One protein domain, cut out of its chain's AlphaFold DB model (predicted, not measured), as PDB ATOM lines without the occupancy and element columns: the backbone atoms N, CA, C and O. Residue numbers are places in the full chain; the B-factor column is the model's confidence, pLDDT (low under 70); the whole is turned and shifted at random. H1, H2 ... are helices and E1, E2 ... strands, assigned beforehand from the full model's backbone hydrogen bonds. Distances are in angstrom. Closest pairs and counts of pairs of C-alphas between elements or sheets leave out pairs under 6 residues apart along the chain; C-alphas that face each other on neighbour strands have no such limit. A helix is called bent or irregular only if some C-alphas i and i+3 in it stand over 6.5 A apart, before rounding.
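Overview. This is residues 16 to 205 of the 1102 residues of the protein "VWFD domain-containing protein" of Streptomyces sp. XY431 (UniProt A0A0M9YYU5). A long, strongly twisted sheet of nine strands, E3 to E11, curls round one helix, H1, while a second helix, H2, covers part of the opposite face, over E6, E7 and E10. Towards one end of the length a small hairpin, E1 and E2, lies beside E4; at the other end the sheet narrows to E9 and E11, with the loop of residues 163 to 174. The printed part has 190 residues, with two named helices and eleven named strands: along the chain E1, E2 and E3 come before H1, E4, E5 and E6 between H1 and H2, and E7 to E11 after H2; the large sheet is branched at E6 and E9, with both parallel and antiparallel neighbour pairs, and the small sheet, E1 and E2, is antiparallel. The class is mixed, helices and strands, with under half of the residues in named elements. The whole is compact, with a radius of gyration of the C-alphas of 17.7 A, and its outline is elongated, spanning 63 by 38 by 29 A.

Arrangement. E1, residues 16 to 18, and E2, residues 21 to 25, form an antiparallel hairpin, with N 16 and O 23 2.8 A apart. Residues 24 to 25 of E2 also pair antiparallel with residues 86 to 87. E3, residues 44 to 46, is an edge strand parallel to E8, residues 156 to 162, with N 45 and O 160 at 2.8 A. H1, residues 55 to 70, is on the branched sheet, which curls round it; its closest C-alphas to E9, residues 175 to 185, are those of Gly 58 and Ala 184, 5.5 A apart. E4, residues 82 to 84, E5, residues 96 to 99, and E6, residues 108 to 115, form a meander, each strand the antiparallel neighbour of the one before; N 83 and O 97 are 2.8 A apart, N 109 and O 98 2.8 A. On the other side of E6 from E5 lie two parallel neighbours: E7, residues 143 to 145, with N 144 and O 108 at 2.8 A, and E10, residues 191 to 196, with N 192 and O 112 at 2.9 A. H2, residues 121 to 138, joins E6 to E7 in a strand-helix-strand unit, two parallel neighbour strands with a helix between, whose crossover is right-handed. H2 lies on the opposite face from H1, at a height over the sheet of 8.5 A, over E6, E10 and, only just, with 3 of its C-alphas, E7. On the local plane it runs along the strands, at 19 degrees to E6; the closest C-alphas of the two are those of Lys 114 and Tyr 121, 6.1 A apart. E8, E9 and E10 form a second meander, with N 161 and O 180 at 2.8 A and N 185 and O 193 at 2.8 A. E11, residues 202 to 204, pairs antiparallel with E9, N 177 and O 204 being 2.8 A apart. O i to N i+4 pairs are within hydrogen-bond range in 11 of 12 cases in H1 and 12 of 14 in H2.

Along the chain. E1 begins at C-alpha 16, (-24.651, -52.432, 8.295). From first to last C-alpha H1 measures 22.5 A, E6 23.4 A and H2 26.9 A; H2 is irregular, with C-alphas 122 and 125 7.6 A apart. E8 measures 20.4 A, E10 16.0 A and E9, the longest strand, 32.4 A from C-alpha 175 at (-62.241, -31.484, -10.474). E11 ends at C-alpha 204, (-59.607, -39.399, -12.514).

Size, cuts and confidence. The C-alphas farthest apart, those of Gly 139 and Ser 172, are 63.4 A apart. The printed part has no cut. The links E2 to E3, H1 to E4, E4 to E5 and E8 to E9 are long. The mean pLDDT of the printed part is 83.0; 26 residues are under 70, among them residues 71 to 78 and 101 to 106.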
ATOM      1  N   ARG A  16     -24.757 -51.498   9.424       65.00
ATOM      2  CA  ARG A  16     -24.651 -52.432   8.295       65.00
ATOM      3  C   ARG A  16     -23.195 -52.557   7.849       65.00
ATOM      4  O   ARG A  16     -22.494 -51.553   7.751       65.00
ATOM      5  N   CYS A  17     -22.741 -53.787   7.609       66.81
ATOM      6  CA  CYS A  17     -21.346 -54.101   7.297       66.81
ATOM      7  C   CYS A  17     -21.126 -54.231   5.780       66.81
ATOM      8  O   CYS A  17     -21.311 -55.315   5.226       66.81
ATOM      9  N   VAL A  18     -20.707 -53.153   5.109       72.75
ATOM     10  CA  VAL A  18     -20.282 -53.204   3.697       72.75
ATOM     11  C   VAL A  18     -18.796 -53.524   3.646       72.75
ATOM     12  O   VAL A  18     -17.987 -52.767   4.176       72.75
ATOM     13  N   ASN A  19     -18.442 -54.649   3.018       70.75
ATOM     14  CA  ASN A  19     -17.060 -55.103   2.805       70.75
ATOM     15  C   ASN A  19     -16.138 -54.974   4.048       70.75
ATOM     16  O   ASN A  19     -14.996 -54.534   3.950       70.75
ATOM     17  N   GLY A  20     -16.661 -55.298   5.240       67.25
ATOM     18  CA  GLY A  20     -15.937 -55.229   6.519       67.25
ATOM     19  C   GLY A  20     -16.104 -53.936   7.335       67.25
ATOM     20  O   GLY A  20     -15.651 -53.900   8.477       67.25
ATOM     21  N   TYR A  21     -16.764 -52.901   6.801       72.12
ATOM     22  CA  TYR A  21     -16.890 -51.576   7.423       72.12
ATOM     23  C   TYR A  21     -18.336 -51.276   7.828       72.12
ATOM     24  O   TYR A  21     -19.276 -51.508   7.067       72.12
ATOM     25  N   GLU A  22     -18.516 -50.753   9.042       75.25
ATOM     26  CA  GLU A  22     -19.826 -50.557   9.666       75.25
ATOM     27  C   GLU A  22     -20.393 -49.140   9.441       75.25
ATOM     28  O   GLU A  22     -19.822 -48.157   9.916       75.25
ATOM     29  N   TYR A  23     -21.564 -49.038   8.808       77.44
ATOM     30  CA  TYR A  23     -22.249 -47.772   8.502       77.44
ATOM     31  C   TYR A  23     -23.698 -47.761   9.006       77.44
ATOM     32  O   TYR A  23     -24.358 -48.797   9.028       77.44
ATOM     33  N   THR A  24     -24.242 -46.603   9.379       72.94
ATOM     34  CA  THR A  24     -25.684 -46.456   9.660       72.94
ATOM     35  C   THR A  24     -26.470 -46.172   8.374       72.94
ATOM     36  O   THR A  24     -25.906 -45.692   7.393       72.94
ATOM     37  N   THR A  25     -27.780 -46.439   8.363       73.88
ATOM     38  CA  THR A  25     -28.697 -45.996   7.292       73.88
ATOM     39  C   THR A  25     -29.554 -44.820   7.777       73.88
ATOM     40  O   THR A  25     -30.025 -44.824   8.918       73.88
ATOM     41  N   ARG A  26     -29.731 -43.779   6.946       69.44
ATOM     42  CA  ARG A  26     -30.409 -42.522   7.330       69.44
ATOM     43  C   ARG A  26     -31.935 -42.613   7.316       69.44
ATOM     44  O   ARG A  26     -32.592 -41.776   7.936       69.44
ATOM     45  N   ARG A  27     -32.517 -43.550   6.559       67.81
ATOM     46  CA  ARG A  27     -33.954 -43.576   6.236       67.81
ATOM     47  C   ARG A  27     -34.462 -45.001   6.019       67.81
ATOM     48  O   ARG A  27     -33.808 -45.833   5.400       67.81
ATOM     49  N   ARG A  28     -35.689 -45.256   6.480       67.81
ATOM     50  CA  ARG A  28     -36.417 -46.500   6.211       67.81
ATOM     51  C   ARG A  28     -37.143 -46.402   4.867       67.81
ATOM     52  O   ARG A  28     -38.129 -45.671   4.767       67.81
ATOM     53  N   LEU A  29     -36.709 -47.196   3.888       74.50
ATOM     54  CA  LEU A  29     -37.566 -47.597   2.772       74.50
ATOM     55  C   LEU A  29     -38.706 -48.467   3.326       74.50
ATOM     56  O   LEU A  29     -38.490 -49.335   4.176       74.50
ATOM     57  N   LYS A  30     -39.939 -48.176   2.920       77.06
ATOM     58  CA  LYS A  30     -41.138 -48.796   3.487       77.06
ATOM     59  C   LYS A  30     -41.416 -50.144   2.839       77.06
ATOM     60  O   LYS A  30     -41.544 -50.270   1.623       77.06
ATOM     61  N   GLU A  31     -41.567 -51.133   3.702       74.44
ATOM     62  CA  GLU A  31     -41.968 -52.484   3.353       74.44
ATOM     63  C   GLU A  31     -43.495 -52.525   3.182       74.44
ATOM     64  O   GLU A  31     -44.243 -52.723   4.137       74.44
ATOM     65  N   VAL A  32     -43.950 -52.198   1.972       76.50
ATOM     66  CA  VAL A  32     -45.361 -52.207   1.560       76.50
ATOM     67  C   VAL A  32     -45.475 -52.686   0.103       76.50
ATOM     68  O   VAL A  32     -44.483 -52.584  -0.638       76.50
ATOM     69  N   PRO A  33     -46.654 -53.166  -0.342       79.19
ATOM     70  CA  PRO A  33     -46.863 -53.623  -1.713       79.19
ATOM     71  C   PRO A  33     -46.513 -52.557  -2.755       79.19
ATOM     72  O   PRO A  33     -46.858 -51.383  -2.606       79.19
ATOM     73  N   GLY A  34     -45.811 -52.972  -3.810       78.00
ATOM     74  CA  GLY A  34     -45.333 -52.093  -4.881       78.00
ATOM     75  C   GLY A  34     -44.060 -51.301  -4.552       78.00
ATOM     76  O   GLY A  34     -43.598 -50.558  -5.417       78.00
ATOM     77  N   CYS A  35     -43.501 -51.465  -3.348       84.69
ATOM     78  CA  CYS A  35     -42.207 -50.922  -2.925       84.69
ATOM     79  C   CYS A  35     -41.179 -52.063  -2.784       84.69
ATOM     80  O   CYS A  35     -40.668 -52.561  -3.782       84.69
ATOM     81  N   LEU A  36     -40.902 -52.500  -1.548       79.00
ATOM     82  CA  LEU A  36     -40.024 -53.637  -1.234       79.00
ATOM     83  C   LEU A  36     -40.759 -54.990  -1.211       79.00
ATOM     84  O   LEU A  36     -40.120 -56.037  -1.187       79.00
ATOM     85  N   GLN A  37     -42.094 -54.981  -1.234       74.69
ATOM     86  CA  GLN A  37     -42.929 -56.167  -1.441       74.69
ATOM     87  C   GLN A  37     -43.495 -56.143  -2.865       74.69
ATOM     88  O   GLN A  37     -43.686 -55.068  -3.446       74.69
ATOM     89  N   ALA A  38     -43.807 -57.320  -3.417       69.88
ATOM     90  CA  ALA A  38     -44.580 -57.405  -4.654       69.88
ATOM     91  C   ALA A  38     -45.912 -56.645  -4.505       69.88
ATOM     92  O   ALA A  38     -46.462 -56.525  -3.410       69.88
ATOM     93  N   GLY A  39     -46.400 -56.065  -5.599       64.88
ATOM     94  CA  GLY A  39     -47.670 -55.346  -5.626       64.88
ATOM     95  C   GLY A  39     -48.517 -55.819  -6.802       64.88
ATOM     96  O   GLY A  39     -47.944 -56.128  -7.847       64.88
ATOM     97  N   PRO A  40     -49.854 -55.862  -6.667       64.44
ATOM     98  CA  PRO A  40     -50.726 -56.217  -7.778       64.44
ATOM     99  C   PRO A  40     -50.550 -55.224  -8.944       64.44
ATOM    100  O   PRO A  40     -50.542 -54.012  -8.708       64.44
ATOM    101  N   PRO A  41     -50.438 -55.690 -10.201       62.50
ATOM    102  CA  PRO A  41     -50.514 -54.839 -11.383       62.50
ATOM    103  C   PRO A  41     -51.747 -53.922 -11.364       62.50
ATOM    104  O   PRO A  41     -52.821 -54.287 -10.880       62.50
ATOM    105  N   GLY A  42     -51.564 -52.696 -11.858       69.31
ATOM    106  CA  GLY A  42     -52.531 -51.603 -11.714       69.31
ATOM    107  C   GLY A  42     -52.438 -50.824 -10.390       69.31
ATOM    108  O   GLY A  42     -53.143 -49.830 -10.238       69.31
ATOM    109  N   LEU A  43     -51.573 -51.216  -9.441       82.81
ATOM    110  CA  LEU A  43     -51.387 -50.488  -8.179       82.81
ATOM    111  C   LEU A  43     -50.814 -49.077  -8.392       82.81
ATOM    112  O   LEU A  43     -49.634 -48.894  -8.689       82.81
ATOM    113  N   VAL A  44     -51.641 -48.073  -8.112       88.69
ATOM    114  CA  VAL A  44     -51.263 -46.659  -8.087       88.69
ATOM    115  C   VAL A  44     -50.847 -46.259  -6.669       88.69
ATOM    116  O   VAL A  44     -51.633 -46.311  -5.715       88.69
ATOM    117  N   LEU A  45     -49.593 -45.842  -6.523       90.62
ATOM    118  CA  LEU A  45     -48.970 -45.446  -5.263       90.62
ATOM    119  C   LEU A  45     -49.279 -43.976  -4.906       90.62
ATOM    120  O   LEU A  45     -50.010 -43.264  -5.594       90.62
ATOM    121  N   ARG A  46     -48.723 -43.490  -3.793       89.31
ATOM    122  CA  ARG A  46     -48.696 -42.066  -3.413       89.31
ATOM    123  C   ARG A  46     -47.236 -41.607  -3.368       89.31
ATOM    124  O   ARG A  46     -46.378 -42.420  -3.034       89.31
ATOM    125  N   ARG A  47     -46.948 -40.308  -3.563       88.12
ATOM    126  CA  ARG A  47     -45.582 -39.717  -3.447       88.12
ATOM    127  C   ARG A  47     -44.900 -39.906  -2.061       88.12
ATOM    128  O   ARG A  47     -43.819 -39.378  -1.827       88.12
ATOM    129  N   SER A  48     -45.522 -40.630  -1.126       84.56
ATOM    130  CA  SER A  48     -44.971 -41.024   0.179       84.56
ATOM    131  C   SER A  48     -45.128 -42.525   0.506       84.56
ATOM    132  O   SER A  48     -44.968 -42.917   1.667       84.56
ATOM    133  N   SER A  49     -45.449 -43.376  -0.482       85.56
ATOM    134  CA  SER A  49     -45.664 -44.823  -0.285       85.56
ATOM    135  C   SER A  49     -44.400 -45.563   0.146       85.56
ATOM    136  O   SER A  49     -44.449 -46.262   1.152       85.56
ATOM    137  N   CYS A  50     -43.280 -45.378  -0.561       86.25
ATOM    138  CA  CYS A  50     -42.030 -46.103  -0.294       86.25
ATOM    139  C   CYS A  50     -41.039 -45.307   0.575       86.25
ATOM    140  O   CYS A  50     -40.247 -45.890   1.307       86.25
ATOM    141  N   GLY A  51     -41.125 -43.973   0.563       84.94
ATOM    142  CA  GLY A  51     -40.271 -43.076   1.345       84.94
ATOM    143  C   GLY A  51     -40.837 -41.655   1.378       84.94
ATOM    144  O   GLY A  51     -42.036 -41.481   1.602       84.94
ATOM    145  N   GLN A  52     -39.991 -40.648   1.159       84.00
ATOM    146  CA  GLN A  52     -40.400 -39.255   0.935       84.00
ATOM    147  C   GLN A  52     -40.010 -38.851  -0.491       84.00
ATOM    148  O   GLN A  52     -38.823 -38.729  -0.770       84.00
ATOM    149  N   GLY A  53     -40.993 -38.637  -1.368       86.75
ATOM    150  CA  GLY A  53     -40.770 -38.339  -2.785       86.75
ATOM    151  C   GLY A  53     -40.937 -39.556  -3.700       86.75
ATOM    152  O   GLY A  53     -41.081 -40.691  -3.242       86.75
ATOM    153  N   VAL A  54     -40.949 -39.294  -5.011       89.69
ATOM    154  CA  VAL A  54     -41.088 -40.319  -6.062       89.69
ATOM    155  C   VAL A  54     -39.779 -41.081  -6.315       89.69
ATOM    156  O   VAL A  54     -39.800 -42.282  -6.556       89.69
ATOM    157  N   GLU A  55     -38.642 -40.414  -6.113       91.12
ATOM    158  CA  GLU A  55     -37.284 -40.974  -6.042       91.12
ATOM    159  C   GLU A  55     -37.212 -42.249  -5.187       91.12
ATOM    160  O   GLU A  55     -36.816 -43.314  -5.659       91.12
ATOM    161  N   ALA A  56     -37.725 -42.170  -3.954       89.75
ATOM    162  CA  ALA A  56     -37.741 -43.277  -3.004       89.75
ATOM    163  C   ALA A  56     -38.663 -44.446  -3.417       89.75
ATOM    164  O   ALA A  56     -38.616 -45.507  -2.793       89.75
ATOM    165  N   ILE A  57     -39.521 -44.266  -4.431       92.19
ATOM    166  CA  ILE A  57     -40.322 -45.344  -5.032       92.19
ATOM    167  C   ILE A  57     -39.458 -46.135  -6.015       92.19
ATOM    168  O   ILE A  57     -39.321 -47.345  -5.841       92.19
ATOM    169  N   GLY A  58     -38.805 -45.454  -6.964       91.94
ATOM    170  CA  GLY A  58     -37.851 -46.084  -7.881       91.94
ATOM    171  C   GLY A  58     -36.695 -46.759  -7.135       91.94
ATOM    172  O   GLY A  58     -36.380 -47.914  -7.400       91.94
ATOM    173  N   GLN A  59     -36.136 -46.096  -6.116       93.19
ATOM    174  CA  GLN A  59     -35.094 -46.650  -5.240       93.19
ATOM    175  C   GLN A  59     -35.531 -47.951  -4.548       93.19
ATOM    176  O   GLN A  59     -34.796 -48.936  -4.574       93.19
ATOM    177  N   ALA A  60     -36.731 -47.992  -3.955       89.31
ATOM    178  CA  ALA A  60     -37.236 -49.194  -3.290       89.31
ATOM    179  C   ALA A  60     -37.442 -50.361  -4.268       89.31
ATOM    180  O   ALA A  60     -37.083 -51.497  -3.957       89.31
ATOM    181  N   ARG A  61     -37.975 -50.078  -5.460       90.44
ATOM    182  CA  ARG A  61     -38.237 -51.091  -6.489       90.44
ATOM    183  C   ARG A  61     -36.940 -51.606  -7.124       90.44
ATOM    184  O   ARG A  61     -36.816 -52.809  -7.337       90.44
ATOM    185  N   ALA A  62     -35.931 -50.751  -7.300       92.25
ATOM    186  CA  ALA A  62     -34.579 -51.143  -7.706       92.25
ATOM    187  C   ALA A  62     -33.873 -52.015  -6.647       92.25
ATOM    188  O   ALA A  62     -33.297 -53.049  -6.986       92.25
ATOM    189  N   VAL A  63     -33.968 -51.663  -5.355       89.06
ATOM    190  CA  VAL A  63     -33.449 -52.487  -4.241       89.06
ATOM    191  C   VAL A  63     -34.123 -53.865  -4.202       89.06
ATOM    192  O   VAL A  63     -33.438 -54.871  -3.998       89.06
ATOM    193  N   LYS A  64     -35.439 -53.938  -4.457       84.19
ATOM    194  CA  LYS A  64     -36.149 -55.215  -4.615       84.19
ATOM    195  C   LYS A  64     -35.647 -56.002  -5.832       84.19
ATOM    196  O   LYS A  64     -35.249 -57.148  -5.664       84.19
ATOM    197  N   PHE A  65     -35.610 -55.393  -7.018       85.69
ATOM    198  CA  PHE A  65     -35.164 -56.039  -8.261       85.69
ATOM    199  C   PHE A  65     -33.769 -56.669  -8.130       85.69
ATOM    200  O   PHE A  65     -33.559 -57.792  -8.582       85.69
ATOM    201  N   LEU A  66     -32.836 -55.963  -7.481       84.94
ATOM    202  CA  LEU A  66     -31.496 -56.470  -7.170       84.94
ATOM    203  C   LEU A  66     -31.543 -57.636  -6.173       84.94
ATOM    204  O   LEU A  66     -30.860 -58.636  -6.369       84.94
ATOM    205  N   SER A  67     -32.361 -57.531  -5.123       79.00
ATOM    206  CA  SER A  67     -32.503 -58.586  -4.109       79.00
ATOM    207  C   SER A  67     -33.057 -59.884  -4.685       79.00
ATOM    208  O   SER A  67     -32.516 -60.945  -4.398       79.00
ATOM    209  N   ASP A  68     -34.085 -59.790  -5.532       74.75
ATOM    210  CA  ASP A  68     -34.745 -60.933  -6.173       74.75
ATOM    211  C   ASP A  68     -33.836 -61.674  -7.179       74.75
ATOM    212  O   ASP A  68     -34.173 -62.775  -7.605       74.75
ATOM    213  N   ARG A  69     -32.720 -61.058  -7.605       77.44
ATOM    214  CA  ARG A  69     -31.844 -61.544  -8.690       77.44
ATOM    215  C   ARG A  69     -30.407 -61.871  -8.271       77.44
ATOM    216  O   ARG A  69     -29.681 -62.483  -9.050       77.44
ATOM    217  N   LEU A  70     -29.971 -61.455  -7.079       71.38
ATOM    218  CA  LEU A  70     -28.605 -61.694  -6.587       71.38
ATOM    219  C   LEU A  70     -28.475 -62.933  -5.692       71.38
ATOM    220  O   LEU A  70     -27.378 -63.472  -5.583       71.38
ATOM    221  N   GLU A  71     -29.557 -63.383  -5.053       62.22
ATOM    222  CA  GLU A  71     -29.594 -64.576  -4.197       62.22
ATOM    223  C   GLU A  71     -30.957 -65.284  -4.337       62.22
ATOM    224  O   GLU A  71     -31.961 -64.656  -4.667       62.22
ATOM    225  N   THR A  72     -31.010 -66.595  -4.078       48.62
ATOM    226  CA  THR A  72     -32.240 -67.406  -4.170       48.62
ATOM    227  C   THR A  72     -33.348 -66.871  -3.233       48.62
ATOM    228  O   THR A  72     -33.020 -66.476  -2.109       48.62
ATOM    229  N   PRO A  73     -34.650 -66.883  -3.613       46.22
ATOM    230  CA  PRO A  73     -35.727 -66.217  -2.857       46.22
ATOM    231  C   PRO A  73     -35.941 -66.692  -1.404       46.22
ATOM    232  O   PRO A  73     -36.788 -67.534  -1.099       46.22
ATOM    233  N   SER A  74     -35.224 -66.082  -0.459       37.06
ATOM    234  CA  SER A  74     -35.312 -66.375   0.978       37.06
ATOM    235  C   SER A  74     -36.485 -65.645   1.655       37.06
ATOM    236  O   SER A  74     -36.315 -64.683   2.397       37.06
ATOM    237  N   GLN A  75     -37.702 -66.136   1.391       44.22
ATOM    238  CA  GLN A  75     -38.951 -65.825   2.111       44.22
ATOM    239  C   GLN A  75     -39.195 -64.335   2.464       44.22
ATOM    240  O   GLN A  75     -39.605 -64.007   3.576       44.22
ATOM    241  N   GLY A  76     -39.022 -63.439   1.486       47.81
ATOM    242  CA  GLY A  76     -39.590 -62.083   1.535       47.81
ATOM    243  C   GLY A  76     -38.753 -61.005   2.231       47.81
ATOM    244  O   GLY A  76     -39.328 -60.073   2.786       47.81
ATOM    245  N   LEU A  77     -37.420 -61.102   2.203       57.91
ATOM    246  CA  LEU A  77     -36.504 -60.077   2.720       57.91
ATOM    247  C   LEU A  77     -35.545 -59.550   1.625       57.91
ATOM    248  O   LEU A  77     -35.331 -60.197   0.603       57.91
ATOM    249  N   ILE A  78     -34.948 -58.374   1.858       67.56
ATOM    250  CA  ILE A  78     -33.921 -57.743   1.000       67.56
ATOM    251  C   ILE A  78     -32.604 -58.525   1.107       67.56
ATOM    252  O   ILE A  78     -32.194 -58.854   2.219       67.56
ATOM    253  N   SER A  79     -31.900 -58.766  -0.003       74.88
ATOM    254  CA  SER A  79     -30.601 -59.455   0.044       74.88
ATOM    255  C   SER A  79     -29.580 -58.636   0.852       74.88
ATOM    256  O   SER A  79     -29.405 -57.448   0.575       74.88
ATOM    257  N   PRO A  80     -28.836 -59.234   1.805       71.44
ATOM    258  CA  PRO A  80     -27.754 -58.554   2.524       71.44
ATOM    259  C   PRO A  80     -26.648 -57.987   1.615       71.44
ATOM    260  O   PRO A  80     -25.952 -57.066   2.038       71.44
ATOM    261  N   ASN A  81     -26.519 -58.471   0.373       79.81
ATOM    262  CA  ASN A  81     -25.616 -57.915  -0.644       79.81
ATOM    263  C   ASN A  81     -26.050 -56.520  -1.145       79.81
ATOM    264  O   ASN A  81     -25.282 -55.846  -1.833       79.81
ATOM    265  N   VAL A  82     -27.267 -56.069  -0.812       84.62
ATOM    266  CA  VAL A  82     -27.842 -54.777  -1.212       84.62
ATOM    267  C   VAL A  82     -28.081 -53.907   0.024       84.62
ATOM    268  O   VAL A  82     -28.868 -54.236   0.908       84.62
ATOM    269  N   GLN A  83     -27.414 -52.757   0.077       84.44
ATOM    270  CA  GLN A  83     -27.567 -51.741   1.120       84.44
ATOM    271  C   GLN A  83     -28.112 -50.446   0.513       84.44
ATOM    272  O   GLN A  83     -27.931 -50.181  -0.676       84.44
ATOM    273  N   TRP A  84     -28.789 -49.628   1.318       87.38
ATOM    274  CA  TRP A  84     -29.464 -48.416   0.846       87.38
ATOM    275  C   TRP A  84     -29.430 -47.293   1.885       87.38
ATOM    276  O   TRP A  84     -29.293 -47.531   3.092       87.38
ATOM    277  N   GLU A  85     -29.606 -46.058   1.409       85.38
ATOM    278  CA  GLU A  85     -29.695 -44.851   2.240       85.38
ATOM    279  C   GLU A  85     -28.533 -44.733   3.255       85.38
ATOM    280  O   GLU A  85     -28.728 -44.326   4.404       85.38
ATOM    281  N   MET A  86     -27.314 -45.144   2.884       85.00
ATOM    282  CA  MET A  86     -26.197 -45.225   3.834       85.00
ATOM    283  C   MET A  86     -25.748 -43.830   4.275       85.00
ATOM    284  O   MET A  86     -25.733 -42.885   3.492       85.00
ATOM    285  N   GLN A  87     -25.333 -43.691   5.530       84.25
ATOM    286  CA  GLN A  87     -24.808 -42.446   6.074       84.25
ATOM    287  C   GLN A  87     -23.290 -42.544   6.238       84.25
ATOM    288  O   GLN A  87     -22.782 -43.188   7.155       84.25
ATOM    289  N   LEU A  88     -22.568 -41.873   5.344       84.44
ATOM    290  CA  LEU A  88     -21.120 -41.716   5.414       84.44
ATOM    291  C   LEU A  88     -20.767 -40.402   6.154       84.44
ATOM    292  O   LEU A  88     -21.625 -39.523   6.326       84.44
ATOM    293  N   PRO A  89     -19.502 -40.226   6.581       78.19
ATOM    294  CA  PRO A  89     -18.959 -38.935   7.002       78.19
ATOM    295  C   PRO A  89     -19.163 -37.809   5.974       78.19
ATOM    296  O   PRO A  89     -19.516 -38.036   4.815       78.19
ATOM    297  N   ASP A  90     -18.950 -36.566   6.411       77.62
ATOM    298  CA  ASP A  90     -19.063 -35.353   5.582       77.62
ATOM    299  C   ASP A  90     -20.441 -35.168   4.907       77.62
ATOM    300  O   ASP A  90     -20.575 -34.511   3.879       77.62
ATOM    301  N   SER A  91     -21.494 -35.742   5.507       76.00
ATOM    302  CA  SER A  91     -22.879 -35.777   4.995       76.00
ATOM    303  C   SER A  91     -23.088 -36.515   3.661       76.00
ATOM    304  O   SER A  91     -24.177 -36.416   3.091       76.00
ATOM    305  N   LYS A  92     -22.101 -37.287   3.189       85.56
ATOM    306  CA  LYS A  92     -22.196 -38.133   1.987       85.56
ATOM    307  C   LYS A  92     -23.165 -39.306   2.202       85.56
ATOM    308  O   LYS A  92     -23.175 -39.903   3.279       85.56
ATOM    309  N   ARG A  93     -24.007 -39.615   1.206       87.88
ATOM    310  CA  ARG A  93     -25.168 -40.514   1.356       87.88
ATOM    311  C   ARG A  93     -25.507 -41.278   0.059       87.88
ATOM    312  O   ARG A  93     -26.406 -40.831  -0.636       87.88
ATOM    313  N   PRO A  94     -24.825 -42.389  -0.277       91.94
ATOM    314  CA  PRO A  94     -25.203 -43.198  -1.433       91.94
ATOM    315  C   PRO A  94     -26.566 -43.866  -1.219       91.94
ATOM    316  O   PRO A  94     -26.830 -44.451  -0.160       91.94
ATOM    317  N   ASP A  95     -27.408 -43.803  -2.245       91.81
ATOM    318  CA  ASP A  95     -28.779 -44.304  -2.202       91.81
ATOM    319  C   ASP A  95     -28.882 -45.823  -2.330       91.81
ATOM    320  O   ASP A  95     -29.731 -46.414  -1.658       91.81
ATOM    321  N   ILE A  96     -28.035 -46.452  -3.152       93.19
ATOM    322  CA  ILE A  96     -27.916 -47.915  -3.266       93.19
ATOM    323  C   ILE A  96     -26.433 -48.295  -3.350       93.19
ATOM    324  O   ILE A  96     -25.663 -47.696  -4.101       93.19
ATOM    325  N   VAL A  97     -26.036 -49.320  -2.598       91.19
ATOM    326  CA  VAL A  97     -24.703 -49.932  -2.639       91.19
ATOM    327  C   VAL A  97     -24.860 -51.446  -2.733       91.19
ATOM    328  O   VAL A  97     -25.466 -52.061  -1.860       91.19
ATOM    329  N   VAL A  98     -24.304 -52.046  -3.785       89.12
ATOM    330  CA  VAL A  98     -24.302 -53.500  -4.006       89.12
ATOM    331  C   VAL A  98     -22.879 -54.030  -3.845       89.12
ATOM    332  O   VAL A  98     -21.936 -53.455  -4.386       89.12
ATOM    333  N   TYR A  99     -22.711 -55.111  -3.092       81.12
ATOM    334  CA  TYR A  99     -21.422 -55.757  -2.843       81.12
ATOM    335  C   TYR A  99     -21.626 -57.252  -2.605       81.12
ATOM    336  O   TYR A  99     -22.638 -57.660  -2.041       81.12
ATOM    337  N   ASP A 100     -20.660 -58.075  -3.001       77.94
ATOM    338  CA  ASP A 100     -20.691 -59.504  -2.691       77.94
ATOM    339  C   ASP A 100     -20.074 -59.746  -1.301       77.94
ATOM    340  O   ASP A 100     -18.898 -59.455  -1.057       77.94
ATOM    341  N   ARG A 101     -20.883 -60.258  -0.363       68.69
ATOM    342  CA  ARG A 101     -20.451 -60.576   1.010       68.69
ATOM    343  C   ARG A 101     -19.612 -61.854   1.126       68.69
ATOM    344  O   ARG A 101     -18.973 -62.041   2.159       68.69
ATOM    345  N   ALA A 102     -19.651 -62.728   0.121       61.62
ATOM    346  CA  ALA A 102     -18.867 -63.959   0.037       61.62
ATOM    347  C   ALA A 102     -17.572 -63.747  -0.769       61.62
ATOM    348  O   ALA A 102     -16.531 -64.296  -0.412       61.62
ATOM    349  N   ASN A 103     -17.609 -62.897  -1.800       67.50
ATOM    350  CA  ASN A 103     -16.462 -62.533  -2.629       67.50
ATOM    351  C   ASN A 103     -16.137 -61.030  -2.550       67.50
ATOM    352  O   ASN A 103     -16.451 -60.246  -3.447       67.50
ATOM    353  N   ALA A 104     -15.388 -60.638  -1.518       58.97
ATOM    354  CA  ALA A 104     -14.908 -59.264  -1.327       58.97
ATOM    355  C   ALA A 104     -14.067 -58.696  -2.501       58.97
ATOM    356  O   ALA A 104     -13.863 -57.481  -2.574       58.97
ATOM    357  N   ALA A 105     -13.581 -59.542  -3.423       62.59
ATOM    358  CA  ALA A 105     -12.848 -59.123  -4.618       62.59
ATOM    359  C   ALA A 105     -13.757 -58.758  -5.811       62.59
ATOM    360  O   ALA A 105     -13.283 -58.115  -6.749       62.59
ATOM    361  N   ALA A 106     -15.058 -59.082  -5.773       65.06
ATOM    362  CA  ALA A 106     -16.027 -58.693  -6.809       65.06
ATOM    363  C   ALA A 106     -16.227 -57.164  -6.915       65.06
ATOM    364  O   ALA A 106     -16.705 -56.656  -7.936       65.06
ATOM    365  N   GLY A 107     -15.825 -56.417  -5.882       76.19
ATOM    366  CA  GLY A 107     -15.931 -54.963  -5.800       76.19
ATOM    367  C   GLY A 107     -17.251 -54.483  -5.197       76.19
ATOM    368  O   GLY A 107     -17.995 -55.248  -4.587       76.19
ATOM    369  N   VAL A 108     -17.505 -53.181  -5.334       87.81
ATOM    370  CA  VAL A 108     -18.664 -52.502  -4.735       87.81
ATOM    371  C   VAL A 108     -19.259 -51.534  -5.757       87.81
ATOM    372  O   VAL A 108     -18.585 -50.600  -6.192       87.81
ATOM    373  N   ASP A 109     -20.512 -51.751  -6.133       93.25
ATOM    374  CA  ASP A 109     -21.275 -50.946  -7.087       93.25
ATOM    375  C   ASP A 109     -22.103 -49.890  -6.347       93.25
ATOM    376  O   ASP A 109     -22.973 -50.229  -5.545       93.25
ATOM    377  N   VAL A 110     -21.844 -48.608  -6.613       95.06
ATOM    378  CA  VAL A 110     -22.503 -47.479  -5.931       95.06
ATOM    379  C   VAL A 110     -23.414 -46.710  -6.889       95.06
ATOM    380  O   VAL A 110     -22.980 -46.358  -7.989       95.06
ATOM    381  N   TYR A 111     -24.637 -46.404  -6.448       97.06
ATOM    382  CA  TYR A 111     -25.619 -45.602  -7.181       97.06
ATOM    383  C   TYR A 111     -26.150 -44.425  -6.352       97.06
ATOM    384  O   TYR A 111     -26.314 -44.528  -5.133       97.06
ATOM    385  N   GLU A 112     -26.489 -43.346  -7.052       95.62
ATOM    386  CA  GLU A 112     -27.345 -42.248  -6.588       95.62
ATOM    387  C   GLU A 112     -28.698 -42.351  -7.310       95.62
ATOM    388  O   GLU A 112     -28.734 -42.628  -8.515       95.62
ATOM    389  N   ALA A 113     -29.806 -42.134  -6.600       93.94
ATOM    390  CA  ALA A 113     -31.127 -42.022  -7.208       93.94
ATOM    391  C   ALA A 113     -31.443 -40.545  -7.469       93.94
ATOM    392  O   ALA A 113     -31.211 -39.697  -6.610       93.94
ATOM    393  N   LYS A 114     -31.972 -40.212  -8.650       92.44
ATOM    394  CA  LYS A 114     -32.373 -38.836  -8.977       92.44
ATOM    395  C   LYS A 114     -33.680 -38.784  -9.744       92.44
ATOM    396  O   LYS A 114     -33.944 -39.632 -10.594       92.44
ATOM    397  N   THR A 115     -34.434 -37.711  -9.514       91.25
ATOM    398  CA  THR A 115     -35.522 -37.292 -10.406       91.25
ATOM    399  C   THR A 115     -35.095 -36.134 -11.297       91.25
ATOM    400  O   THR A 115     -34.258 -35.322 -10.896       91.25
ATOM    401  N   THR A 116     -35.698 -36.008 -12.479       77.19
ATOM    402  CA  THR A 116     -35.499 -34.857 -13.381       77.19
ATOM    403  C   THR A 116     -35.878 -33.509 -12.747       77.19
ATOM    404  O   THR A 116     -35.353 -32.476 -13.156       77.19
ATOM    405  N   GLU A 117     -36.734 -33.506 -11.717       78.00
ATOM    406  CA  GLU A 117     -37.108 -32.316 -10.934       78.00
ATOM    407  C   GLU A 117     -35.993 -31.847  -9.964       78.00
ATOM    408  O   GLU A 117     -36.061 -30.735  -9.424       78.00
ATOM    409  N   ASN A 118     -34.961 -32.666  -9.711       84.31
ATOM    410  CA  ASN A 118     -33.919 -32.367  -8.726       84.31
ATOM    411  C   ASN A 118     -32.973 -31.255  -9.206       84.31
ATOM    412  O   ASN A 118     -32.331 -31.349 -10.251       84.31
ATOM    413  N   LYS A 119     -32.791 -30.220  -8.378       81.06
ATOM    414  CA  LYS A 119     -31.910 -29.075  -8.688       81.06
ATOM    415  C   LYS A 119     -30.427 -29.442  -8.794       81.06
ATOM    416  O   LYS A 119     -29.674 -28.702  -9.415       81.06
ATOM    417  N   ASP A 120     -30.031 -30.552  -8.181       85.00
ATOM    418  CA  ASP A 120     -28.697 -31.152  -8.215       85.00
ATOM    419  C   ASP A 120     -28.629 -32.383  -9.140       85.00
ATOM    420  O   ASP A 120     -27.663 -33.140  -9.066       85.00
ATOM    421  N   TYR A 121     -29.621 -32.602 -10.020       89.06
ATOM    422  CA  TYR A 121     -29.626 -33.731 -10.963       89.06
ATOM    423  C   TYR A 121     -28.301 -33.824 -11.734       89.06
ATOM    424  O   TYR A 121     -27.693 -34.885 -11.779       89.06
ATOM    425  N   ALA A 122     -27.804 -32.706 -12.275       88.19
ATOM    426  CA  ALA A 122     -26.560 -32.672 -13.048       88.19
ATOM    427  C   ALA A 122     -25.298 -33.068 -12.246       88.19
ATOM    428  O   ALA A 122     -24.310 -33.492 -12.845       88.19
ATOM    429  N   ASP A 123     -25.332 -32.975 -10.913       90.25
ATOM    430  CA  ASP A 123     -24.193 -33.254 -10.032       90.25
ATOM    431  C   ASP A 123     -24.109 -34.726  -9.581       90.25
ATOM    432  O   ASP A 123     -23.157 -35.092  -8.882       90.25
ATOM    433  N   TRP A 124     -25.053 -35.591  -9.994       93.75
ATOM    434  CA  TRP A 124     -25.135 -36.998  -9.558       93.75
ATOM    435  C   TRP A 124     -23.800 -37.745  -9.701       93.75
ATOM    436  O   TRP A 124     -23.368 -38.446  -8.788       93.75
ATOM    437  N   GLY A 125     -23.087 -37.551 -10.817       91.19
ATOM    438  CA  GLY A 125     -21.822 -38.241 -11.082       91.19
ATOM    439  C   GLY A 125     -20.717 -37.835 -10.105       91.19
ATOM    440  O   GLY A 125     -19.962 -38.683  -9.633       91.19
ATOM    441  N   THR A 126     -20.670 -36.551  -9.743       93.12
ATOM    442  CA  THR A 126     -19.736 -35.993  -8.754       93.12
ATOM    443  C   THR A 126     -20.051 -36.501  -7.346       93.12
ATOM    444  O   THR A 126     -19.142 -36.760  -6.554       93.12
ATOM    445  N   GLN A 127     -21.337 -36.684  -7.031       93.06
ATOM    446  CA  GLN A 127     -21.793 -37.253  -5.763       93.06
ATOM    447  C   GLN A 127     -21.375 -38.730  -5.649       93.06
ATOM    448  O   GLN A 127     -20.685 -39.086  -4.689       93.06
ATOM    449  N   VAL A 128     -21.667 -39.553  -6.667       95.75
ATOM    450  CA  VAL A 128     -21.275 -40.975  -6.719       95.75
ATOM    451  C   VAL A 128     -19.755 -41.151  -6.662       95.75
ATOM    452  O   VAL A 128     -19.265 -41.940  -5.853       95.75
ATOM    453  N   ASP A 129     -18.980 -40.383  -7.433       94.38
ATOM    454  CA  ASP A 129     -17.511 -40.425  -7.365       94.38
ATOM    455  C   ASP A 129     -16.996 -40.013  -5.974       94.38
ATOM    456  O   ASP A 129     -16.051 -40.608  -5.449       94.38
ATOM    457  N   GLY A 130     -17.665 -39.056  -5.323       93.38
ATOM    458  CA  GLY A 130     -17.404 -38.665  -3.940       93.38
ATOM    459  C   GLY A 130     -17.663 -39.778  -2.914       93.38
ATOM    460  O   GLY A 130     -16.985 -39.808  -1.879       93.38
ATOM    461  N   TYR A 131     -18.594 -40.698  -3.184       94.12
ATOM    462  CA  TYR A 131     -18.851 -41.894  -2.369       94.12
ATOM    463  C   TYR A 131     -17.822 -42.991  -2.657       94.12
ATOM    464  O   TYR A 131     -17.227 -43.537  -1.728       94.12
ATOM    465  N   ILE A 132     -17.529 -43.245  -3.936       93.31
ATOM    466  CA  ILE A 132     -16.497 -44.192  -4.381       93.31
ATOM    467  C   ILE A 132     -15.140 -43.830  -3.765       93.31
ATOM    468  O   ILE A 132     -14.451 -44.699  -3.231       93.31
ATOM    469  N   GLN A 133     -14.769 -42.546  -3.770       92.69
ATOM    470  CA  GLN A 133     -13.543 -42.070  -3.132       92.69
ATOM    471  C   GLN A 133     -13.557 -42.291  -1.612       92.69
ATOM    472  O   GLN A 133     -12.521 -42.631  -1.049       92.69
ATOM    473  N   HIS A 134     -14.704 -42.151  -0.933       90.69
ATOM    474  CA  HIS A 134     -14.791 -42.439   0.503       90.69
ATOM    475  C   HIS A 134     -14.508 -43.922   0.797       90.69
ATOM    476  O   HIS A 134     -13.641 -44.219   1.618       90.69
ATOM    477  N   PHE A 135     -15.178 -44.844   0.102       88.12
ATOM    478  CA  PHE A 135     -14.972 -46.284   0.284       88.12
ATOM    479  C   PHE A 135     -13.542 -46.726  -0.089       88.12
ATOM    480  O   PHE A 135     -12.917 -47.488   0.649       88.12
ATOM    481  N   ARG A 136     -12.964 -46.182  -1.171       88.50
ATOM    482  CA  ARG A 136     -11.550 -46.415  -1.528       88.50
ATOM    483  C   ARG A 136     -10.588 -45.887  -0.460       88.50
ATOM    484  O   ARG A 136      -9.641 -46.583  -0.114       88.50
ATOM    485  N   ASN A 137     -10.854 -44.714   0.121       86.75
ATOM    486  CA  ASN A 137     -10.050 -44.153   1.216       86.75
ATOM    487  C   ASN A 137     -10.148 -44.964   2.524       86.75
ATOM    488  O   ASN A 137      -9.262 -44.842   3.364       86.75
ATOM    489  N   GLN A 138     -11.191 -45.782   2.709       81.75
ATOM    490  CA  GLN A 138     -11.255 -46.756   3.806       81.75
ATOM    491  C   GLN A 138     -10.392 -48.005   3.547       81.75
ATOM    492  O   GLN A 138     -10.037 -48.691   4.501       81.75
ATOM    493  N   GLY A 139     -10.025 -48.278   2.288       78.94
ATOM    494  CA  GLY A 139      -9.233 -49.443   1.873       78.94
ATOM    495  C   GLY A 139      -9.975 -50.443   0.978       78.94
ATOM    496  O   GLY A 139      -9.400 -51.468   0.621       78.94
ATOM    497  N   MET A 140     -11.227 -50.174   0.589       82.62
ATOM    498  CA  MET A 140     -11.996 -51.092  -0.259       82.62
ATOM    499  C   MET A 140     -11.460 -51.128  -1.699       82.62
ATOM    500  O   MET A 140     -11.399 -50.104  -2.387       82.62
ATOM    501  N   ALA A 141     -11.136 -52.329  -2.182       75.56
ATOM    502  CA  ALA A 141     -10.825 -52.588  -3.585       75.56
ATOM    503  C   ALA A 141     -12.100 -52.648  -4.452       75.56
ATOM    504  O   ALA A 141     -13.209 -52.830  -3.951       75.56
ATOM    505  N   GLY A 142     -11.952 -52.484  -5.771       80.62
ATOM    506  CA  GLY A 142     -13.025 -52.732  -6.748       80.62
ATOM    507  C   GLY A 142     -14.244 -51.795  -6.706       80.62
ATOM    508  O   GLY A 142     -15.181 -52.008  -7.473       80.62
ATOM    509  N   VAL A 143     -14.260 -50.763  -5.852       90.62
ATOM    510  CA  VAL A 143     -15.380 -49.809  -5.751       90.62
ATOM    511  C   VAL A 143     -15.532 -49.009  -7.050       90.62
ATOM    512  O   VAL A 143     -14.559 -48.401  -7.515       90.62
ATOM    513  N   ARG A 144     -16.741 -48.977  -7.614       93.44
ATOM    514  CA  ARG A 144     -17.076 -48.433  -8.941       93.44
ATOM    515  C   ARG A 144     -18.463 -47.778  -8.962       93.44
ATOM    516  O   ARG A 144     -19.265 -47.966  -8.049       93.44
ATOM    517  N   ARG A 145     -18.745 -47.017 -10.026       96.38
ATOM    518  CA  ARG A 145     -20.113 -46.577 -10.334       96.38
ATOM    519  C   ARG A 145     -20.926 -47.802 -10.749       96.38
ATOM    520  O   ARG A 145     -20.430 -48.603 -11.538       96.38
ATOM    521  N   GLY A 146     -22.126 -47.950 -10.203       91.81
ATOM    522  CA  GLY A 146     -22.874 -49.199 -10.273       91.81
ATOM    523  C   GLY A 146     -23.339 -49.599 -11.676       91.81
ATOM    524  O   GLY A 146     -23.913 -48.776 -12.389       91.81
ATOM    525  N   THR A 147     -23.128 -50.860 -12.062       89.75
ATOM    526  CA  THR A 147     -23.623 -51.421 -13.341       89.75
ATOM    527  C   THR A 147     -24.576 -52.611 -13.194       89.75
ATOM    528  O   THR A 147     -25.338 -52.888 -14.116       89.75
ATOM    529  N   VAL A 148     -24.577 -53.285 -12.037       86.19
ATOM    530  CA  VAL A 148     -25.350 -54.512 -11.737       86.19
ATOM    531  C   VAL A 148     -26.854 -54.421 -12.047       86.19
ATOM    532  O   VAL A 148     -27.429 -55.434 -12.428       86.19
ATOM    533  N   LEU A 149     -27.497 -53.248 -11.952       84.50
ATOM    534  CA  LEU A 149     -28.908 -53.090 -12.350       84.50
ATOM    535  C   LEU A 149     -29.153 -53.532 -13.802       84.50
ATOM    536  O   LEU A 149     -30.165 -54.165 -14.078       84.50
ATOM    537  N   ASN A 150     -28.196 -53.272 -14.698       80.75
ATOM    538  CA  ASN A 150     -28.271 -53.626 -16.115       80.75
ATOM    539  C   ASN A 150     -27.678 -55.013 -16.440       80.75
ATOM    540  O   ASN A 150     -27.446 -55.321 -17.609       80.75
ATOM    541  N   ARG A 151     -27.368 -55.847 -15.432       76.94
ATOM    542  CA  ARG A 151     -26.738 -57.165 -15.643       76.94
ATOM    543  C   ARG A 151     -27.636 -58.131 -16.425       76.94
ATOM    544  O   ARG A 151     -27.123 -58.979 -17.141       76.94
ATOM    545  N   TRP A 152     -28.953 -57.984 -16.304       72.19
ATOM    546  CA  TRP A 152     -29.964 -58.843 -16.934       72.19
ATOM    547  C   TRP A 152     -30.707 -58.095 -18.053       72.19
ATOM    548  O   TRP A 152     -31.931 -58.129 -18.128       72.19
ATOM    549  N   GLY A 153     -29.959 -57.348 -18.872       65.94
ATOM    550  CA  GLY A 153     -30.504 -56.379 -19.827       65.94
ATOM    551  C   GLY A 153     -30.786 -55.003 -19.195       65.94
ATOM    552  O   GLY A 153     -30.602 -54.828 -17.989       65.94
ATOM    553  N   PRO A 154     -31.191 -53.993 -19.992       75.94
ATOM    554  CA  PRO A 154     -31.384 -52.624 -19.510       75.94
ATOM    555  C   PRO A 154     -32.459 -52.534 -18.420       75.94
ATOM    556  O   PRO A 154     -33.615 -52.891 -18.647       75.94
ATOM    557  N   TYR A 155     -32.103 -52.005 -17.247       87.31
ATOM    558  CA  TYR A 155     -33.056 -51.823 -16.156       87.31
ATOM    559  C   TYR A 155     -34.127 -50.799 -16.542       87.31
ATOM    560  O   TYR A 155     -33.810 -49.630 -16.792       87.31
ATOM    561  N   ARG A 156     -35.390 -51.237 -16.541       90.69
ATOM    562  CA  ARG A 156     -36.582 -50.401 -16.698       90.69
ATOM    563  C   ARG A 156     -37.697 -50.906 -15.787       90.69
ATOM    564  O   ARG A 156     -38.055 -52.079 -15.832       90.69
ATOM    565  N   ASP A 157     -38.274 -50.005 -15.007       90.00
ATOM    566  CA  ASP A 157     -39.391 -50.261 -14.100       90.00
ATOM    567  C   ASP A 157     -40.409 -49.116 -14.206       90.00
ATOM    568  O   ASP A 157     -40.026 -47.950 -14.187       90.00
ATOM    569  N   GLU A 158     -41.698 -49.424 -14.349       92.38
ATOM    570  CA  GLU A 158     -42.759 -48.429 -14.567       92.38
ATOM    571  C   GLU A 158     -43.815 -48.520 -13.461       92.38
ATOM    572  O   GLU A 158     -44.313 -49.601 -13.135       92.38
ATOM    573  N   PHE A 159     -44.154 -47.380 -12.854       91.56
ATOM    574  CA  PHE A 159     -45.078 -47.315 -11.723       91.56
ATOM    575  C   PHE A 159     -45.909 -46.027 -11.724       91.56
ATOM    576  O   PHE A 159     -45.470 -44.967 -12.166       91.56
ATOM    577  N   GLN A 160     -47.134 -46.103 -11.201       92.94
ATOM    578  CA  GLN A 160     -48.080 -44.985 -11.206       92.94
ATOM    579  C   GLN A 160     -48.240 -44.361  -9.820       92.94
ATOM    580  O   GLN A 160     -48.156 -45.049  -8.800       92.94
ATOM    581  N   VAL A 161     -48.488 -43.050  -9.768       92.38
ATOM    582  CA  VAL A 161     -48.574 -42.275  -8.524       92.38
ATOM    583  C   VAL A 161     -49.703 -41.243  -8.578       92.38
ATOM    584  O   VAL A 161     -49.838 -40.491  -9.538       92.38
ATOM    585  N   TRP A 162     -50.488 -41.161  -7.502       91.31
ATOM    586  CA  TRP A 162     -51.503 -40.124  -7.305       91.31
ATOM    587  C   TRP A 162     -50.913 -38.792  -6.829       91.31
ATOM    588  O   TRP A 162     -50.171 -38.751  -5.836       91.31
ATOM    589  N   ASP A 163     -51.359 -37.688  -7.432       87.75
ATOM    590  CA  ASP A 163     -51.101 -36.343  -6.915       87.75
ATOM    591  C   ASP A 163     -51.765 -36.106  -5.549       87.75
ATOM    592  O   ASP A 163     -52.833 -36.633  -5.217       87.75
ATOM    593  N   SER A 164     -51.113 -35.283  -4.719       80.44
ATOM    594  CA  SER A 164     -51.470 -35.088  -3.300       80.44
ATOM    595  C   SER A 164     -52.756 -34.281  -3.058       80.44
ATOM    596  O   SER A 164     -53.312 -34.332  -1.957       80.44
ATOM    597  N   LYS A 165     -53.287 -33.612  -4.086       85.06
ATOM    598  CA  LYS A 165     -54.527 -32.816  -4.079       85.06
ATOM    599  C   LYS A 165     -55.263 -33.002  -5.410       85.06
ATOM    600  O   LYS A 165     -54.698 -33.583  -6.329       85.06
ATOM    601  N   GLU A 166     -56.487 -32.492  -5.509       87.19
ATOM    602  CA  GLU A 166     -57.136 -32.253  -6.805       87.19
ATOM    603  C   GLU A 166     -56.261 -31.290  -7.627       87.19
ATOM    604  O   GLU A 166     -56.017 -30.162  -7.185       87.19
ATOM    605  N   SER A 167     -55.771 -31.736  -8.782       85.00
ATOM    606  CA  SER A 167     -54.844 -30.986  -9.647       85.00
ATOM    607  C   SER A 167     -55.365 -30.791 -11.074       85.00
ATOM    608  O   SER A 167     -54.967 -29.829 -11.730       85.00
ATOM    609  N   CYS A 168     -56.304 -31.622 -11.528       88.38
ATOM    610  CA  CYS A 168     -56.828 -31.617 -12.892       88.38
ATOM    611  C   CYS A 168     -58.339 -31.317 -12.946       88.38
ATOM    612  O   CYS A 168     -59.023 -31.209 -11.920       88.38
ATOM    613  N   LYS A 169     -58.871 -31.177 -14.166       89.69
ATOM    614  CA  LYS A 169     -60.313 -31.124 -14.442       89.69
ATOM    615  C   LYS A 169     -60.711 -32.251 -15.382       89.69
ATOM    616  O   LYS A 169     -60.046 -32.482 -16.387       89.69
ATOM    617  N   LEU A 170     -61.829 -32.890 -15.069       83.19
ATOM    618  CA  LEU A 170     -62.467 -33.895 -15.906       83.19
ATOM    619  C   LEU A 170     -63.152 -33.242 -17.121       83.19
ATOM    620  O   LEU A 170     -63.518 -32.063 -17.054       83.19
ATOM    621  N   PRO A 171     -63.442 -34.002 -18.196       82.44
ATOM    622  CA  PRO A 171     -64.266 -33.528 -19.314       82.44
ATOM    623  C   PRO A 171     -65.666 -33.035 -18.901       82.44
ATOM    624  O   PRO A 171     -66.258 -32.217 -19.600       82.44
ATOM    625  N   SER A 172     -66.183 -33.480 -17.747       80.81
ATOM    626  CA  SER A 172     -67.431 -32.996 -17.132       80.81
ATOM    627  C   SER A 172     -67.331 -31.590 -16.516       80.81
ATOM    628  O   SER A 172     -68.338 -31.043 -16.071       80.81
ATOM    629  N   GLY A 173     -66.132 -31.004 -16.437       82.69
ATOM    630  CA  GLY A 173     -65.859 -29.739 -15.745       82.69
ATOM    631  C   GLY A 173     -65.681 -29.871 -14.227       82.69
ATOM    632  O   GLY A 173     -65.259 -28.908 -13.579       82.69
ATOM    633  N   GLU A 174     -65.950 -31.052 -13.662       88.44
ATOM    634  CA  GLU A 174     -65.618 -31.398 -12.280       88.44
ATOM    635  C   GLU A 174     -64.094 -31.423 -12.072       88.44
ATOM    636  O   GLU A 174     -63.313 -31.574 -13.014       88.44
ATOM    637  N   LYS A 175     -63.650 -31.279 -10.822       89.81
ATOM    638  CA  LYS A 175     -62.241 -31.484 -10.474       89.81
ATOM    639  C   LYS A 175     -61.923 -32.972 -10.336       89.81
ATOM    640  O   LYS A 175     -62.804 -33.752  -9.984       89.81
ATOM    641  N   GLY A 176     -60.659 -33.323 -10.543       88.44
ATOM    642  CA  GLY A 176     -60.142 -34.671 -10.329       88.44
ATOM    643  C   GLY A 176     -58.728 -34.685  -9.753       88.44
ATOM    644  O   GLY A 176     -58.071 -33.648  -9.595       88.44
ATOM    645  N   PHE A 177     -58.254 -35.888  -9.450       90.81
ATOM    646  CA  PHE A 177     -56.874 -36.180  -9.084       90.81
ATOM    647  C   PHE A 177     -56.105 -36.624 -10.322       90.81
ATOM    648  O   PHE A 177     -56.542 -37.527 -11.037       90.81
ATOM    649  N   THR A 178     -54.927 -36.047 -10.542       90.44
ATOM    650  CA  THR A 178     -54.015 -36.586 -11.545       90.44
ATOM    651  C   THR A 178     -53.400 -37.907 -11.060       90.44
ATOM    652  O   THR A 178     -52.841 -37.979  -9.957       90.44
ATOM    653  N   ARG A 179     -53.436 -38.929 -11.922       92.06
ATOM    654  CA  ARG A 179     -52.545 -40.092 -11.912       92.06
ATOM    655  C   ARG A 179     -51.384 -39.836 -12.876       92.06
ATOM    656  O   ARG A 179     -51.598 -39.639 -14.068       92.06
ATOM    657  N   ARG A 180     -50.165 -39.851 -12.337       91.25
ATOM    658  CA  ARG A 180     -48.896 -39.670 -13.058       91.25
ATOM    659  C   ARG A 180     -48.218 -41.026 -13.231       91.25
ATOM    660  O   ARG A 180     -48.312 -41.861 -12.329       91.25
ATOM    661  N   THR A 181     -47.548 -41.252 -14.357       93.06
ATOM    662  CA  THR A 181     -46.772 -42.478 -14.602       93.06
ATOM    663  C   THR A 181     -45.290 -42.129 -14.586       93.06
ATOM    664  O   THR A 181     -44.883 -41.185 -15.250       93.06
ATOM    665  N   TYR A 182     -44.491 -42.870 -13.825       93.69
ATOM    666  CA  TYR A 182     -43.048 -42.673 -13.715       93.69
ATOM    667  C   TYR A 182     -42.303 -43.913 -14.194       93.69
ATOM    668  O   TYR A 182     -42.775 -45.040 -14.014       93.69
ATOM    669  N   VAL A 183     -41.123 -43.694 -14.763       92.81
ATOM    670  CA  VAL A 183     -40.222 -44.748 -15.226       92.81
ATOM    671  C   VAL A 183     -38.890 -44.606 -14.495       92.81
ATOM    672  O   VAL A 183     -38.254 -43.555 -14.546       92.81
ATOM    673  N   ALA A 184     -38.468 -45.669 -13.814       94.44
ATOM    674  CA  ALA A 184     -37.125 -45.815 -13.278       94.44
ATOM    675  C   ALA A 184     -36.245 -46.585 -14.275       94.44
ATOM    676  O   ALA A 184     -36.642 -47.639 -14.773       94.44
ATOM    677  N   THR A 185     -35.049 -46.076 -14.562       93.50
ATOM    678  CA  THR A 185     -34.051 -46.707 -15.442       93.50
ATOM    679  C   THR A 185     -32.635 -46.539 -14.892       93.50
ATOM    680  O   THR A 185     -32.393 -45.702 -14.024       93.50
ATOM    681  N   SER A 186     -31.662 -47.309 -15.392       94.25
ATOM    682  CA  SER A 186     -30.236 -47.072 -15.101       94.25
ATOM    683  C   SER A 186     -29.450 -46.767 -16.386       94.25
ATOM    684  O   SER A 186     -28.690 -47.606 -16.870       94.25
ATOM    685  N   PRO A 187     -29.636 -45.579 -16.997       90.25
ATOM    686  CA  PRO A 187     -29.112 -45.277 -18.332       90.25
ATOM    687  C   PRO A 187     -27.596 -45.028 -18.355       90.25
ATOM    688  O   PRO A 187     -26.982 -45.032 -19.419       90.25
ATOM    689  N   GLN A 188     -26.983 -44.776 -17.193       93.25
ATOM    690  CA  GLN A 188     -25.549 -44.542 -17.031       93.25
ATOM    691  C   GLN A 188     -25.067 -45.175 -15.723       93.25
ATOM    692  O   GLN A 188     -25.796 -45.194 -14.732       93.25
ATOM    693  N   ALA A 189     -23.831 -45.680 -15.708       92.88
ATOM    694  CA  ALA A 189     -23.279 -46.370 -14.542       92.88
ATOM    695  C   ALA A 189     -23.301 -45.469 -13.294       92.88
ATOM    696  O   ALA A 189     -22.741 -44.369 -13.304       92.88
ATOM    697  N   GLY A 190     -23.912 -45.958 -12.214       92.31
ATOM    698  CA  GLY A 190     -24.100 -45.254 -10.944       92.31
ATOM    699  C   GLY A 190     -25.304 -44.309 -10.875       92.31
ATOM    700  O   GLY A 190     -25.499 -43.692  -9.832       92.31
ATOM    701  N   LEU A 191     -26.122 -44.202 -11.925       96.75
ATOM    702  CA  LEU A 191     -27.374 -43.445 -11.896       96.75
ATOM    703  C   LEU A 191     -28.576 -44.396 -11.853       96.75
ATOM    704  O   LEU A 191     -28.713 -45.267 -12.714       96.75
ATOM    705  N   LEU A 192     -29.469 -44.183 -10.888       97.19
ATOM    706  CA  LEU A 192     -30.862 -44.619 -10.960       97.19
ATOM    707  C   LEU A 192     -31.717 -43.393 -11.310       97.19
ATOM    708  O   LEU A 192     -31.981 -42.531 -10.472       97.19
ATOM    709  N   HIS A 193     -32.093 -43.303 -12.580       95.25
ATOM    710  CA  HIS A 193     -32.851 -42.206 -13.170       95.25
ATOM    711  C   HIS A 193     -34.347 -42.454 -13.002       95.25
ATOM    712  O   HIS A 193     -34.816 -43.528 -13.364       95.25
ATOM    713  N   VAL A 194     -35.093 -41.488 -12.465       95.12
ATOM    714  CA  VAL A 194     -36.552 -41.570 -12.292       95.12
ATOM    715  C   VAL A 194     -37.208 -40.365 -12.966       95.12
ATOM    716  O   VAL A 194     -37.113 -39.241 -12.474       95.12
ATOM    717  N   GLU A 195     -37.895 -40.592 -14.078       94.62
ATOM    718  CA  GLU A 195     -38.557 -39.539 -14.859       94.62
ATOM    719  C   GLU A 195     -40.068 -39.756 -14.964       94.62
ATOM    720  O   GLU A 195     -40.570 -40.858 -14.736       94.62
ATOM    721  N   GLU A 196     -40.801 -38.685 -15.267       93.00
ATOM    722  CA  GLU A 196     -42.242 -38.743 -15.504       93.00
ATOM    723  C   GLU A 196     -42.535 -38.944 -16.991       93.00
ATOM    724  O   GLU A 196     -42.032 -38.213 -17.843       93.00
ATOM    725  N   ASP A 197     -43.394 -39.911 -17.299       89.69
ATOM    726  CA  ASP A 197     -43.979 -40.079 -18.623       89.69
ATOM    727  C   ASP A 197     -45.226 -39.186 -18.720       89.69
ATOM    728  O   ASP A 197     -46.359 -39.632 -18.518       89.69
ATOM    729  N   GLU A 198     -45.000 -37.895 -18.994       85.88
ATOM    730  CA  GLU A 198     -46.057 -36.874 -19.123       85.88
ATOM    731  C   GLU A 198     -47.133 -37.267 -20.157       85.88
ATOM    732  O   GLU A 198     -48.289 -36.856 -20.043       85.88
ATOM    733  N   SER A 199     -46.790 -38.112 -21.141       81.62
ATOM    734  CA  SER A 199     -47.735 -38.600 -22.158       81.62
ATOM    735  C   SER A 199     -48.816 -39.532 -21.593       81.62
ATOM    736  O   SER A 199     -49.868 -39.705 -22.211       81.62
ATOM    737  N   LYS A 200     -48.582 -40.092 -20.399       84.81
ATOM    738  CA  LYS A 200     -49.485 -40.989 -19.665       84.81
ATOM    739  C   LYS A 200     -50.146 -40.313 -18.454       84.81
ATOM    740  O   LYS A 200     -50.568 -41.012 -17.527       84.81
ATOM    741  N   GLU A 201     -50.237 -38.979 -18.421       88.31
ATOM    742  CA  GLU A 201     -51.023 -38.273 -17.398       88.31
ATOM    743  C   GLU A 201     -52.530 -38.562 -17.577       88.31
ATOM    744  O   GLU A 201     -53.096 -38.338 -18.646       88.31
ATOM    745  N   VAL A 202     -53.207 -39.032 -16.520       88.94
ATOM    746  CA  VAL A 202     -54.664 -39.277 -16.527       88.94
ATOM    747  C   VAL A 202     -55.350 -38.495 -15.408       88.94
ATOM    748  O   VAL A 202     -54.866 -38.457 -14.280       88.94
ATOM    749  N   CYS A 203     -56.498 -37.886 -15.710       88.75
ATOM    750  CA  CYS A 203     -57.341 -37.209 -14.727       88.75
ATOM    751  C   CYS A 203     -58.521 -38.100 -14.319       88.75
ATOM    752  O   CYS A 203     -59.430 -38.316 -15.120       88.75
ATOM    753  N   ASP A 204     -58.532 -38.572 -13.073       86.94
ATOM    754  CA  ASP A 204     -59.607 -39.399 -12.514       86.94
ATOM    755  C   ASP A 204     -60.398 -38.638 -11.443       86.94
ATOM    756  O   ASP A 204     -59.873 -37.756 -10.761       86.94
ATOM    757  N   LYS A 205     -61.677 -38.985 -11.259       82.88
ATOM    758  CA  LYS A 205     -62.558 -38.309 -10.289       82.88
ATOM    759  C   LYS A 205     -62.135 -38.533  -8.840       82.88
ATOM    760  O   LYS A 205     -62.053 -37.593  -8.055       82.88
TER     761      LYS A 205